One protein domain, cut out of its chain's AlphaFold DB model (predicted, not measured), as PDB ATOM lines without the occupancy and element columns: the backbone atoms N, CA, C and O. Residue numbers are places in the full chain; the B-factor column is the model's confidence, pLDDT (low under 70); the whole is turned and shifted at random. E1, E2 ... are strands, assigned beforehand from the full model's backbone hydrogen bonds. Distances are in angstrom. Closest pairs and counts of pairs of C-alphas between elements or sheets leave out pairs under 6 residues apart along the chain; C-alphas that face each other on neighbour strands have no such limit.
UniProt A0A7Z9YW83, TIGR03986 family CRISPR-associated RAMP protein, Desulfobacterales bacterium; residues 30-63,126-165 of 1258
ATOM      1  N   CYS A  30      41.103  -5.098  13.968       83.75
ATOM      2  CA  CYS A  30      39.878  -4.315  13.772       83.75
ATOM      3  C   CYS A  30      40.064  -2.803  14.008       83.75
ATOM      4  O   CYS A  30      39.080  -2.111  14.226       83.75
ATOM      5  N   ASP A  31      41.306  -2.297  13.960       81.38
ATOM      6  CA  ASP A  31      41.677  -0.897  14.255       81.38
ATOM      7  C   ASP A  31      41.191  -0.387  15.633       81.38
ATOM      8  O   ASP A  31      41.087   0.814  15.875       81.38
ATOM      9  N   GLU A  32      40.941  -1.310  16.564       88.00
ATOM     10  CA  GLU A  32      40.558  -1.038  17.948       88.00
ATOM     11  C   GLU A  32      41.631  -1.548  18.920       88.00
ATOM     12  O   GLU A  32      42.407  -2.461  18.617       88.00
ATOM     13  N   PHE A  33      41.648  -0.972  20.122       90.88
ATOM     14  CA  PHE A  33      42.501  -1.417  21.220       90.88
ATOM     15  C   PHE A  33      41.663  -2.044  22.332       90.88
ATOM     16  O   PHE A  33      40.538  -1.631  22.604       90.88
ATOM     17  N   THR A  34      42.232  -3.040  22.999       91.19
ATOM     18  CA  THR A  34      41.651  -3.704  24.165       91.19
ATOM     19  C   THR A  34      42.658  -3.746  25.314       91.19
ATOM     20  O   THR A  34      43.809  -3.333  25.157       91.19
ATOM     21  N   ASP A  35      42.230  -4.233  26.475       90.81
ATOM     22  CA  ASP A  35      43.071  -4.399  27.656       90.81
ATOM     23  C   ASP A  35      42.974  -5.824  28.218       90.81
ATOM     24  O   ASP A  35      42.088  -6.600  27.854       90.81
ATOM     25  N   ARG A  36      43.933  -6.202  29.072       88.69
ATOM     26  CA  ARG A  36      43.986  -7.538  29.673       88.69
ATOM     27  C   ARG A  36      44.387  -7.461  31.146       88.69
ATOM     28  O   ARG A  36      45.379  -6.799  31.464       88.69
ATOM     29  N   PRO A  37      43.681  -8.156  32.056       83.31
ATOM     30  CA  PRO A  37      44.077  -8.215  33.458       83.31
ATOM     31  C   PRO A  37      45.511  -8.734  33.629       83.31
ATOM     32  O   PRO A  37      45.898  -9.738  33.031       83.31
ATOM     33  N   GLY A  38      46.299  -8.051  34.460       77.62
ATOM     34  CA  GLY A  38      47.695  -8.405  34.736       77.62
ATOM     35  C   GLY A  38      48.716  -7.893  33.714       77.62
ATOM     36  O   GLY A  38      49.911  -8.008  33.975       77.62
ATOM     37  N   LEU A  39      48.283  -7.296  32.596       83.88
ATOM     38  CA  LEU A  39      49.168  -6.602  31.658       83.88
ATOM     39  C   LEU A  39      49.101  -5.085  31.895       83.88
ATOM     40  O   LEU A  39      48.255  -4.374  31.349       83.88
ATOM     41  N   GLU A  40      50.014  -4.593  32.728       80.88
ATOM     42  CA  GLU A  40      50.097  -3.188  33.133       80.88
ATOM     43  C   GLU A  40      51.460  -2.583  32.773       80.88
ATOM     44  O   GLU A  40      52.497  -3.241  32.862       80.88
ATOM     45  N   ILE A  41      51.454  -1.304  32.409       71.25
ATOM     46  CA  ILE A  41      52.623  -0.473  32.139       71.25
ATOM     47  C   ILE A  41      52.813   0.471  33.327       71.25
ATOM     48  O   ILE A  41      51.899   1.195  33.721       71.25
ATOM     49  N   GLU A  42      54.006   0.455  33.915       60.22
ATOM     50  CA  GLU A  42      54.383   1.362  35.001       60.22
ATOM     51  C   GLU A  42      54.696   2.762  34.440       60.22
ATOM     52  O   GLU A  42      55.500   2.904  33.520       60.22
ATOM     53  N   GLN A  43      54.045   3.784  34.990       56.59
ATOM     54  CA  GLN A  43      54.203   5.197  34.654       56.59
ATOM     55  C   GLN A  43      55.320   5.857  35.476       56.59
ATOM     56  O   GLN A  43      55.815   5.311  36.462       56.59
ATOM     57  N   LYS A  44      55.703   7.079  35.078       47.91
ATOM     58  CA  LYS A  44      56.797   7.869  35.684       47.91
ATOM     59  C   LYS A  44      56.612   8.153  37.184       47.91
ATOM     60  O   LYS A  44      57.599   8.349  37.884       47.91
ATOM     61  N   ASP A  45      55.374   8.202  37.668       43.09
ATOM     62  CA  ASP A  45      55.023   8.426  39.077       43.09
ATOM     63  C   ASP A  45      54.928   7.121  39.894       43.09
ATOM     64  O   ASP A  45      54.581   7.148  41.074       43.09
ATOM     65  N   GLY A  46      55.238   5.976  39.274       51.66
ATOM     66  CA  GLY A  46      55.103   4.646  39.867       51.66
ATOM     67  C   GLY A  46      53.676   4.089  39.839       51.66
ATOM     68  O   GLY A  46      53.454   2.977  40.325       51.66
ATOM     69  N   SER A  47      52.702   4.817  39.275       61.97
ATOM     70  CA  SER A  47      51.364   4.281  39.019       61.97
ATOM     71  C   SER A  47      51.406   3.249  37.892       61.97
ATOM     72  O   SER A  47      52.301   3.248  37.049       61.97
ATOM     73  N   LYS A  48      50.452   2.321  37.875       72.69
ATOM     74  CA  LYS A  48      50.341   1.305  36.828       72.69
ATOM     75  C   LYS A  48      49.090   1.560  36.007       72.69
ATOM     76  O   LYS A  48      48.005   1.688  36.566       72.69
ATOM     77  N   VAL A  49      49.249   1.635  34.692       78.94
ATOM     78  CA  VAL A  49      48.159   1.844  33.733       78.94
ATOM     79  C   VAL A  49      48.017   0.592  32.882       78.94
ATOM     80  O   VAL A  49      49.002  -0.088  32.603       78.94
ATOM     81  N   LYS A  50      46.796   0.253  32.473       84.00
ATOM     82  CA  LYS A  50      46.565  -0.890  31.588       84.00
ATOM     83  C   LYS A  50      47.289  -0.698  30.250       84.00
ATOM     84  O   LYS A  50      47.289   0.403  29.707       84.00
ATOM     85  N   ALA A  51      47.907  -1.757  29.732       83.94
ATOM     86  CA  ALA A  51      48.541  -1.705  28.418       83.94
ATOM     87  C   ALA A  51      47.492  -1.677  27.296       83.94
ATOM     88  O   ALA A  51      46.527  -2.439  27.345       83.94
ATOM     89  N   GLU A  52      47.722  -0.865  26.263       87.38
ATOM     90  CA  GLU A  52      46.942  -0.917  25.022       87.38
ATOM     91  C   GLU A  52      47.351  -2.145  24.195       87.38
ATOM     92  O   GLU A  52      48.534  -2.371  23.914       87.38
ATOM     93  N   ILE A  53      46.369  -2.962  23.813       90.88
ATOM     94  CA  ILE A  53      46.564  -4.196  23.046       90.88
ATOM     95  C   ILE A  53      45.831  -4.053  21.721       90.88
ATOM     96  O   ILE A  53      44.630  -3.807  21.720       90.88
ATOM     97  N   ASN A  54      46.521  -4.251  20.597       92.06
ATOM     98  CA  ASN A  54      45.869  -4.287  19.287       92.06
ATOM     99  C   ASN A  54      44.863  -5.454  19.240       92.06
ATOM    100  O   ASN A  54      45.276  -6.617  19.353       92.06
ATOM    101  N   ALA A  55      43.571  -5.139  19.132       92.38
ATOM    102  CA  ALA A  55      42.477  -6.082  19.340       92.38
ATOM    103  C   ALA A  55      42.260  -7.015  18.141       92.38
ATOM    104  O   ALA A  55      42.518  -6.669  16.985       92.38
ATOM    105  N   PHE A  56      41.779  -8.224  18.426       94.12
ATOM    106  CA  PHE A  56      41.359  -9.185  17.411       94.12
ATOM    107  C   PHE A  56      39.889  -8.938  17.028       94.12
ATOM    108  O   PHE A  56      39.061  -8.684  17.902       94.12
ATOM    109  N   ILE A  57      39.538  -9.078  15.745       93.44
ATOM    110  CA  ILE A  57      38.158  -8.919  15.263       93.44
ATOM    111  C   ILE A  57      37.192  -9.966  15.857       93.44
ATOM    112  O   ILE A  57      37.395 -11.178  15.737       93.44
ATOM    113  N   LYS A  58      36.110  -9.502  16.486       91.44
ATOM    114  CA  LYS A  58      35.154 -10.340  17.230       91.44
ATOM    115  C   LYS A  58      33.750 -10.272  16.639       91.44
ATOM    116  O   LYS A  58      33.366  -9.277  16.030       91.44
ATOM    117  N   ASP A  59      32.996 -11.355  16.793       89.25
ATOM    118  CA  ASP A  59      31.589 -11.434  16.418       89.25
ATOM    119  C   ASP A  59      30.703 -10.728  17.461       89.25
ATOM    120  O   ASP A  59      31.180 -10.195  18.466       89.25
ATOM    121  N   SER A  60      29.385 -10.740  17.254       86.44
ATOM    122  CA  SER A  60      28.426 -10.140  18.193       86.44
ATOM    123  C   SER A  60      28.409 -10.795  19.581       86.44
ATOM    124  O   SER A  60      27.828 -10.231  20.503       86.44
ATOM    125  N   ASN A  61      29.012 -11.977  19.736       84.56
ATOM    126  CA  ASN A  61      29.145 -12.689  21.006       84.56
ATOM    127  C   ASN A  61      30.515 -12.447  21.663       84.56
ATOM    128  O   ASN A  61      30.823 -13.079  22.672       84.56
ATOM    129  N   GLY A  62      31.352 -11.574  21.093       85.25
ATOM    130  CA  GLY A  62      32.697 -11.290  21.588       85.25
ATOM    131  C   GLY A  62      33.738 -12.358  21.236       85.25
ATOM    132  O   GLY A  62      34.855 -12.287  21.750       85.25
ATOM    133  N   LYS A  63      33.415 -13.329  20.366       89.75
ATOM    134  CA  LYS A  63      34.329 -14.409  19.969       89.75
ATOM    135  C   LYS A  63      35.063 -14.093  18.664       89.75
ATOM    136  O   LYS A  63      34.466 -13.517  17.756       89.75
ATOM    137  N   GLY A 126      44.222 -23.389  27.746       79.25
ATOM    138  CA  GLY A 126      45.265 -22.553  27.152       79.25
ATOM    139  C   GLY A 126      46.258 -21.995  28.170       79.25
ATOM    140  O   GLY A 126      46.921 -21.004  27.875       79.25
ATOM    141  N   ASN A 127      46.390 -22.592  29.363       81.62
ATOM    142  CA  ASN A 127      47.217 -22.049  30.456       81.62
ATOM    143  C   ASN A 127      48.712 -21.890  30.115       81.62
ATOM    144  O   ASN A 127      49.446 -21.187  30.815       81.62
ATOM    145  N   ASN A 128      49.180 -22.532  29.043       86.94
ATOM    146  CA  ASN A 128      50.535 -22.348  28.535       86.94
ATOM    147  C   ASN A 128      50.731 -21.013  27.798       86.94
ATOM    148  O   ASN A 128      51.870 -20.544  27.712       86.94
ATOM    149  N   PHE A 129      49.656 -20.392  27.305       90.75
ATOM    150  CA  PHE A 129      49.708 -19.164  26.523       90.75
ATOM    151  C   PHE A 129      49.650 -17.902  27.397       90.75
ATOM    152  O   PHE A 129      48.902 -17.845  28.378       90.75
ATOM    153  N   PRO A 130      50.413 -16.856  27.033       91.00
ATOM    154  CA  PRO A 130      50.508 -15.640  27.827       91.00
ATOM    155  C   PRO A 130      49.173 -14.896  27.880       91.00
ATOM    156  O   PRO A 130      48.562 -14.597  26.852       91.00
ATOM    157  N   TYR A 131      48.736 -14.568  29.095       91.50
ATOM    158  CA  TYR A 131      47.471 -13.871  29.347       91.50
ATOM    159  C   TYR A 131      46.248 -14.544  28.689       91.50
ATOM    160  O   TYR A 131      45.358 -13.852  28.190       91.50
ATOM    161  N   TRP A 132      46.212 -15.880  28.641       92.06
ATOM    162  CA  TRP A 132      45.089 -16.653  28.101       92.06
ATOM    163  C   TRP A 132      43.745 -16.270  28.737       92.06
ATOM    164  O   TRP A 132      43.651 -16.118  29.955       92.06
ATOM    165  N   ASP A 133      42.717 -16.131  27.899       90.81
ATOM    166  CA  ASP A 133      41.329 -15.915  28.307       90.81
ATOM    167  C   ASP A 133      40.442 -16.950  27.613       90.81
ATOM    168  O   ASP A 133      40.358 -16.999  26.382       90.81
ATOM    169  N   VAL A 134      39.819 -17.802  28.426       89.81
ATOM    170  CA  VAL A 134      39.014 -18.935  27.964       89.81
ATOM    171  C   VAL A 134      37.699 -18.494  27.324       89.81
ATOM    172  O   VAL A 134      37.231 -19.147  26.393       89.81
ATOM    173  N   ASP A 135      37.119 -17.377  27.755       88.50
ATOM    174  CA  ASP A 135      35.837 -16.906  27.230       88.50
ATOM    175  C   ASP A 135      36.039 -16.228  25.873       88.50
ATOM    176  O   ASP A 135      35.300 -16.485  24.915       88.50
ATOM    177  N   LEU A 136      37.100 -15.423  25.768       89.31
ATOM    178  CA  LEU A 136      37.491 -14.751  24.532       89.31
ATOM    179  C   LEU A 136      38.192 -15.676  23.538       89.31
ATOM    180  O   LEU A 136      38.244 -15.346  22.357       89.31
ATOM    181  N   GLN A 137      38.730 -16.818  23.980       92.50
ATOM    182  CA  GLN A 137      39.512 -17.738  23.141       92.50
ATOM    183  C   GLN A 137      40.759 -17.076  22.523       92.50
ATOM    184  O   GLN A 137      41.191 -17.413  21.417       92.50
ATOM    185  N   THR A 138      41.349 -16.119  23.243       93.75
ATOM    186  CA  THR A 138      42.536 -15.368  22.808       93.75
ATOM    187  C   THR A 138      43.646 -15.413  23.850       93.75
ATOM    188  O   THR A 138      43.413 -15.659  25.031       93.75
ATOM    189  N   SER A 139      44.871 -15.129  23.423       93.75
ATOM    190  CA  SER A 139      46.029 -14.814  24.267       93.75
ATOM    191  C   SER A 139      46.658 -13.493  23.807       93.75
ATOM    192  O   SER A 139      46.222 -12.911  22.811       93.75
ATOM    193  N   VAL A 140      47.689 -13.006  24.500       93.06
ATOM    194  CA  VAL A 140      48.359 -11.742  24.142       93.06
ATOM    195  C   VAL A 140      49.838 -11.977  23.861       93.06
ATOM    196  O   VAL A 140      50.597 -12.355  24.750       93.06
ATOM    197  N   GLU A 141      50.263 -11.699  22.630       89.94
ATOM    198  CA  GLU A 141      51.671 -11.738  22.235       89.94
ATOM    199  C   GLU A 141      52.309 -10.366  22.442       89.94
ATOM    200  O   GLU A 141      51.799  -9.356  21.954       89.94
ATOM    201  N   THR A 142      53.447 -10.331  23.138       86.31
ATOM    202  CA  THR A 142      54.229  -9.107  23.336       86.31
ATOM    203  C   THR A 142      55.553  -9.172  22.582       86.31
ATOM    204  O   THR A 142      56.153 -10.233  22.405       86.31
ATOM    205  N   SER A 143      56.023  -8.028  22.091       82.56
ATOM    206  CA  SER A 143      57.325  -7.932  21.429       82.56
ATOM    207  C   SER A 143      57.996  -6.591  21.685       82.56
ATOM    208  O   SER A 143      57.331  -5.560  21.754       82.56
ATOM    209  N   THR A 144      59.320  -6.614  21.799       82.94
ATOM    210  CA  THR A 144      60.164  -5.438  22.039       82.94
ATOM    211  C   THR A 144      61.028  -5.133  20.824       82.94
ATOM    212  O   THR A 144      61.385  -6.032  20.059       82.94
ATOM    213  N   VAL A 145      61.421  -3.871  20.673       83.75
ATOM    214  CA  VAL A 145      62.403  -3.440  19.672       83.75
ATOM    215  C   VAL A 145      63.728  -3.160  20.365       83.75
ATOM    216  O   VAL A 145      63.745  -2.510  21.403       83.75
ATOM    217  N   ILE A 146      64.825  -3.661  19.797       85.44
ATOM    218  CA  ILE A 146      66.187  -3.371  20.259       85.44
ATOM    219  C   ILE A 146      66.745  -2.201  19.443       85.44
ATOM    220  O   ILE A 146      66.607  -2.203  18.219       85.44
ATOM    221  N   ASP A 147      67.358  -1.237  20.111       89.38
ATOM    222  CA  ASP A 147      68.123  -0.135  19.526       89.38
ATOM    223  C   ASP A 147      69.475  -0.664  19.015       89.38
ATOM    224  O   ASP A 147      70.149  -1.429  19.717       89.38
ATOM    225  N   ARG A 148      69.868  -0.331  17.778       91.31
ATOM    226  CA  ARG A 148      71.117  -0.859  17.198       91.31
ATOM    227  C   ARG A 148      72.349  -0.158  17.732       91.31
ATOM    228  O   ARG A 148      73.395  -0.791  17.775       91.31
ATOM    229  N   VAL A 149      72.232   1.097  18.152       90.69
ATOM    230  CA  VAL A 149      73.325   1.871  18.737       90.69
ATOM    231  C   VAL A 149      73.610   1.362  20.138       90.69
ATOM    232  O   VAL A 149      74.744   1.000  20.445       90.69
ATOM    233  N   THR A 150      72.580   1.271  20.979       90.25
ATOM    234  CA  THR A 150      72.786   0.960  22.397       90.25
ATOM    235  C   THR A 150      72.782  -0.534  22.727       90.25
ATOM    236  O   THR A 150      73.253  -0.942  23.794       90.25
ATOM    237  N   GLY A 151      72.215  -1.368  21.848       88.25
ATOM    238  CA  GLY A 151      72.009  -2.795  22.099       88.25
ATOM    239  C   GLY A 151      70.954  -3.098  23.172       88.25
ATOM    240  O   GLY A 151      70.885  -4.233  23.652       88.25
ATOM    241  N   THR A 152      70.142  -2.113  23.574       87.56
ATOM    242  CA  THR A 152      69.105  -2.245  24.612       87.56
ATOM    243  C   THR A 152      67.691  -2.100  24.045       87.56
ATOM    244  O   THR A 152      67.500  -1.823  22.865       87.56
ATOM    245  N   VAL A 153      66.669  -2.373  24.862       83.62
ATOM    246  CA  VAL A 153      65.266  -2.225  24.448       83.62
ATOM    247  C   VAL A 153      64.936  -0.741  24.288       83.62
ATOM    248  O   VAL A 153      65.229   0.047  25.180       83.62
ATOM    249  N   VAL A 154      64.293  -0.372  23.179       79.88
ATOM    250  CA  VAL A 154      63.787   0.987  22.960       79.88
ATOM    251  C   VAL A 154      62.610   1.239  23.904       79.88
ATOM    252  O   VAL A 154      61.580   0.559  23.820       79.88
ATOM    253  N   ASP A 155      62.753   2.234  24.778       70.19
ATOM    254  CA  ASP A 155      61.705   2.655  25.710       70.19
ATOM    255  C   ASP A 155      60.395   2.992  24.975       70.19
ATOM    256  O   ASP A 155      60.384   3.581  23.892       70.19
ATOM    257  N   GLY A 156      59.266   2.575  25.556       66.94
ATOM    258  CA  GLY A 156      57.931   2.833  25.004       66.94
ATOM    259  C   GLY A 156      57.573   2.043  23.736       66.94
ATOM    260  O   GLY A 156      56.483   2.226  23.207       66.94
ATOM    261  N   ARG A 157      58.440   1.143  23.245       73.56
ATOM    262  CA  ARG A 157      58.180   0.305  22.055       73.56
ATOM    263  C   ARG A 157      57.936  -1.165  22.395       73.56
ATOM    264  O   ARG A 157      58.518  -2.071  21.789       73.56
ATOM    265  N   LEU A 158      57.064  -1.387  23.376       79.56
ATOM    266  CA  LEU A 158      56.465  -2.689  23.651       79.56
ATOM    267  C   LEU A 158      55.165  -2.803  22.849       79.56
ATOM    268  O   LEU A 158      54.222  -2.057  23.086       79.56
ATOM    269  N   PHE A 159      55.114  -3.740  21.908       84.31
ATOM    270  CA  PHE A 159      53.918  -4.002  21.112       84.31
ATOM    271  C   PHE A 159      53.176  -5.200  21.683       84.31
ATOM    272  O   PHE A 159      53.760  -6.285  21.747       84.31
ATOM    273  N   SER A 160      51.908  -5.006  22.034       90.31
ATOM    274  CA  SER A 160      51.003  -6.054  22.512       90.31
ATOM    275  C   SER A 160      49.920  -6.310  21.469       90.31
ATOM    276  O   SER A 160      49.303  -5.377  20.955       90.31
ATOM    277  N   THR A 161      49.697  -7.570  21.109       92.25
ATOM    278  CA  THR A 161      48.725  -7.957  20.079       92.25
ATOM    279  C   THR A 161      47.881  -9.119  20.575       92.25
ATOM    280  O   THR A 161      48.422 -10.134  21.016       92.25
ATOM    281  N   GLU A 162      46.560  -8.969  20.503       94.88
ATOM    282  CA  GLU A 162      45.617 -10.040  20.809       94.88
ATOM    283  C   GLU A 162      45.631 -11.070  19.676       94.88
ATOM    284  O   GLU A 162      45.541 -10.728  18.495       94.88
ATOM    285  N   VAL A 163      45.765 -12.345  20.025       94.56
ATOM    286  CA  VAL A 163      45.922 -13.437  19.061       94.56
ATOM    287  C   VAL A 163      45.041 -14.622  19.426       94.56
ATOM    288  O   VAL A 163      44.823 -14.907  20.601       94.56
ATOM    289  N   VAL A 164      44.587 -15.361  18.419       95.06
ATOM    290  CA  VAL A 164      44.044 -16.711  18.610       95.06
ATOM    291  C   VAL A 164      45.221 -17.692  18.580       95.06
ATOM    292  O   VAL A 164      45.990 -17.657  17.611       95.06
ATOM    293  N   PRO A 165      45.422 -18.529  19.613       93.12
ATOM    294  CA  PRO A 165      46.523 -19.487  19.644       93.12
ATOM    295  C   PRO A 165      46.300 -20.667  18.682       93.12
ATOM    296  O   PRO A 165      45.225 -20.801  18.088       93.12
TER     297      PRO A 165
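AT A GLANCE: This is residues 30 to 63 and 126 to 165 of the 1258 residues of the protein "TIGR03986 family CRISPR-associated RAMP protein" of Desulfobacterales bacterium (UniProt A0A7Z9YW83). Two hairpins open from a shared base as a V: a long one of E5 and E6, and a much shorter one of E2 and E3. At the base E1 and E4 pair with each other, and E4 packs on the later part of E6; E3 runs on into E4. The printed part has 74 residues with no named helix and six named strands, E1 to E6 in chain order, in three two-stranded antiparallel sheets, E5 - E6, E1 - E4 and E2 - E3. The class is all strand, though under half of the residues, 34 of 74, are in named elements. The whole is loose and elongated, with a radius of gyration of the C-alphas of 14.2 A and spans of 45 by 28 by 27 A.

IN THESE COORDINATES: E5, residues 139 to 146, is 23.5 A long, from C-alpha 139 at (46.029, -14.814, 24.267). E6, residues 153 to 163, is 23.0 A long and ends with C-alpha 163 at (45.922, -13.437, 19.061). E1, residues 30 to 34, begins with C-alpha 30 at (39.878, -4.315, 13.772) and measures 10.6 A. E4, residues 53 to 56, measures 9.2 A. E2, residues 40 to 42, and E3, residues 48 to 50, measure 6.5 A and 6.8 A.

HOW THE PARTS SIT: E5 and E6 form an antiparallel hairpin, their directions at 156 degrees, with N 141 and O 161 at 2.9 A and N 154 and O 145 at 2.8 A, within hydrogen-bond range. E6 bends by 83 degrees at residue 156. E4 and E6 have 12 pairs of C-alphas within 8 A, the closest those of Asn 54 and Thr 161 at 4.7 A. E4 is the antiparallel neighbour of E1, at 127 degrees, with N 34 and O 53 at 2.8 A, within hydrogen-bond range. E1 and E6 are near each other, with 6 pairs of C-alphas within 10 A. E3 runs on into E4 across a break of 2 residues, at 20 degrees. E2 and E3 form the second hairpin, antiparallel at 144 degrees, with N 41 and O 49 at 2.7 A, within hydrogen-bond range. E2 and E3 are each apart from both E5 and E6.

THE WHOLE: The two C-alphas farthest apart, those of Asn 61 and Val 149, are 46.6 A from each other. Residues 64 to 125 are not printed; C-alphas 63 and 126 are 15.4 A apart across this cut, which falls in the link from E4 to E5. Of the links printed whole, E1 to E2, E2 to E3 and E3 to E4 are tight and E5 to E6 is short. Residues 126 to 138 have no named element. The mean pLDDT of the printed part is 84.1, with residues 42 to 47 and residue 156 under 70.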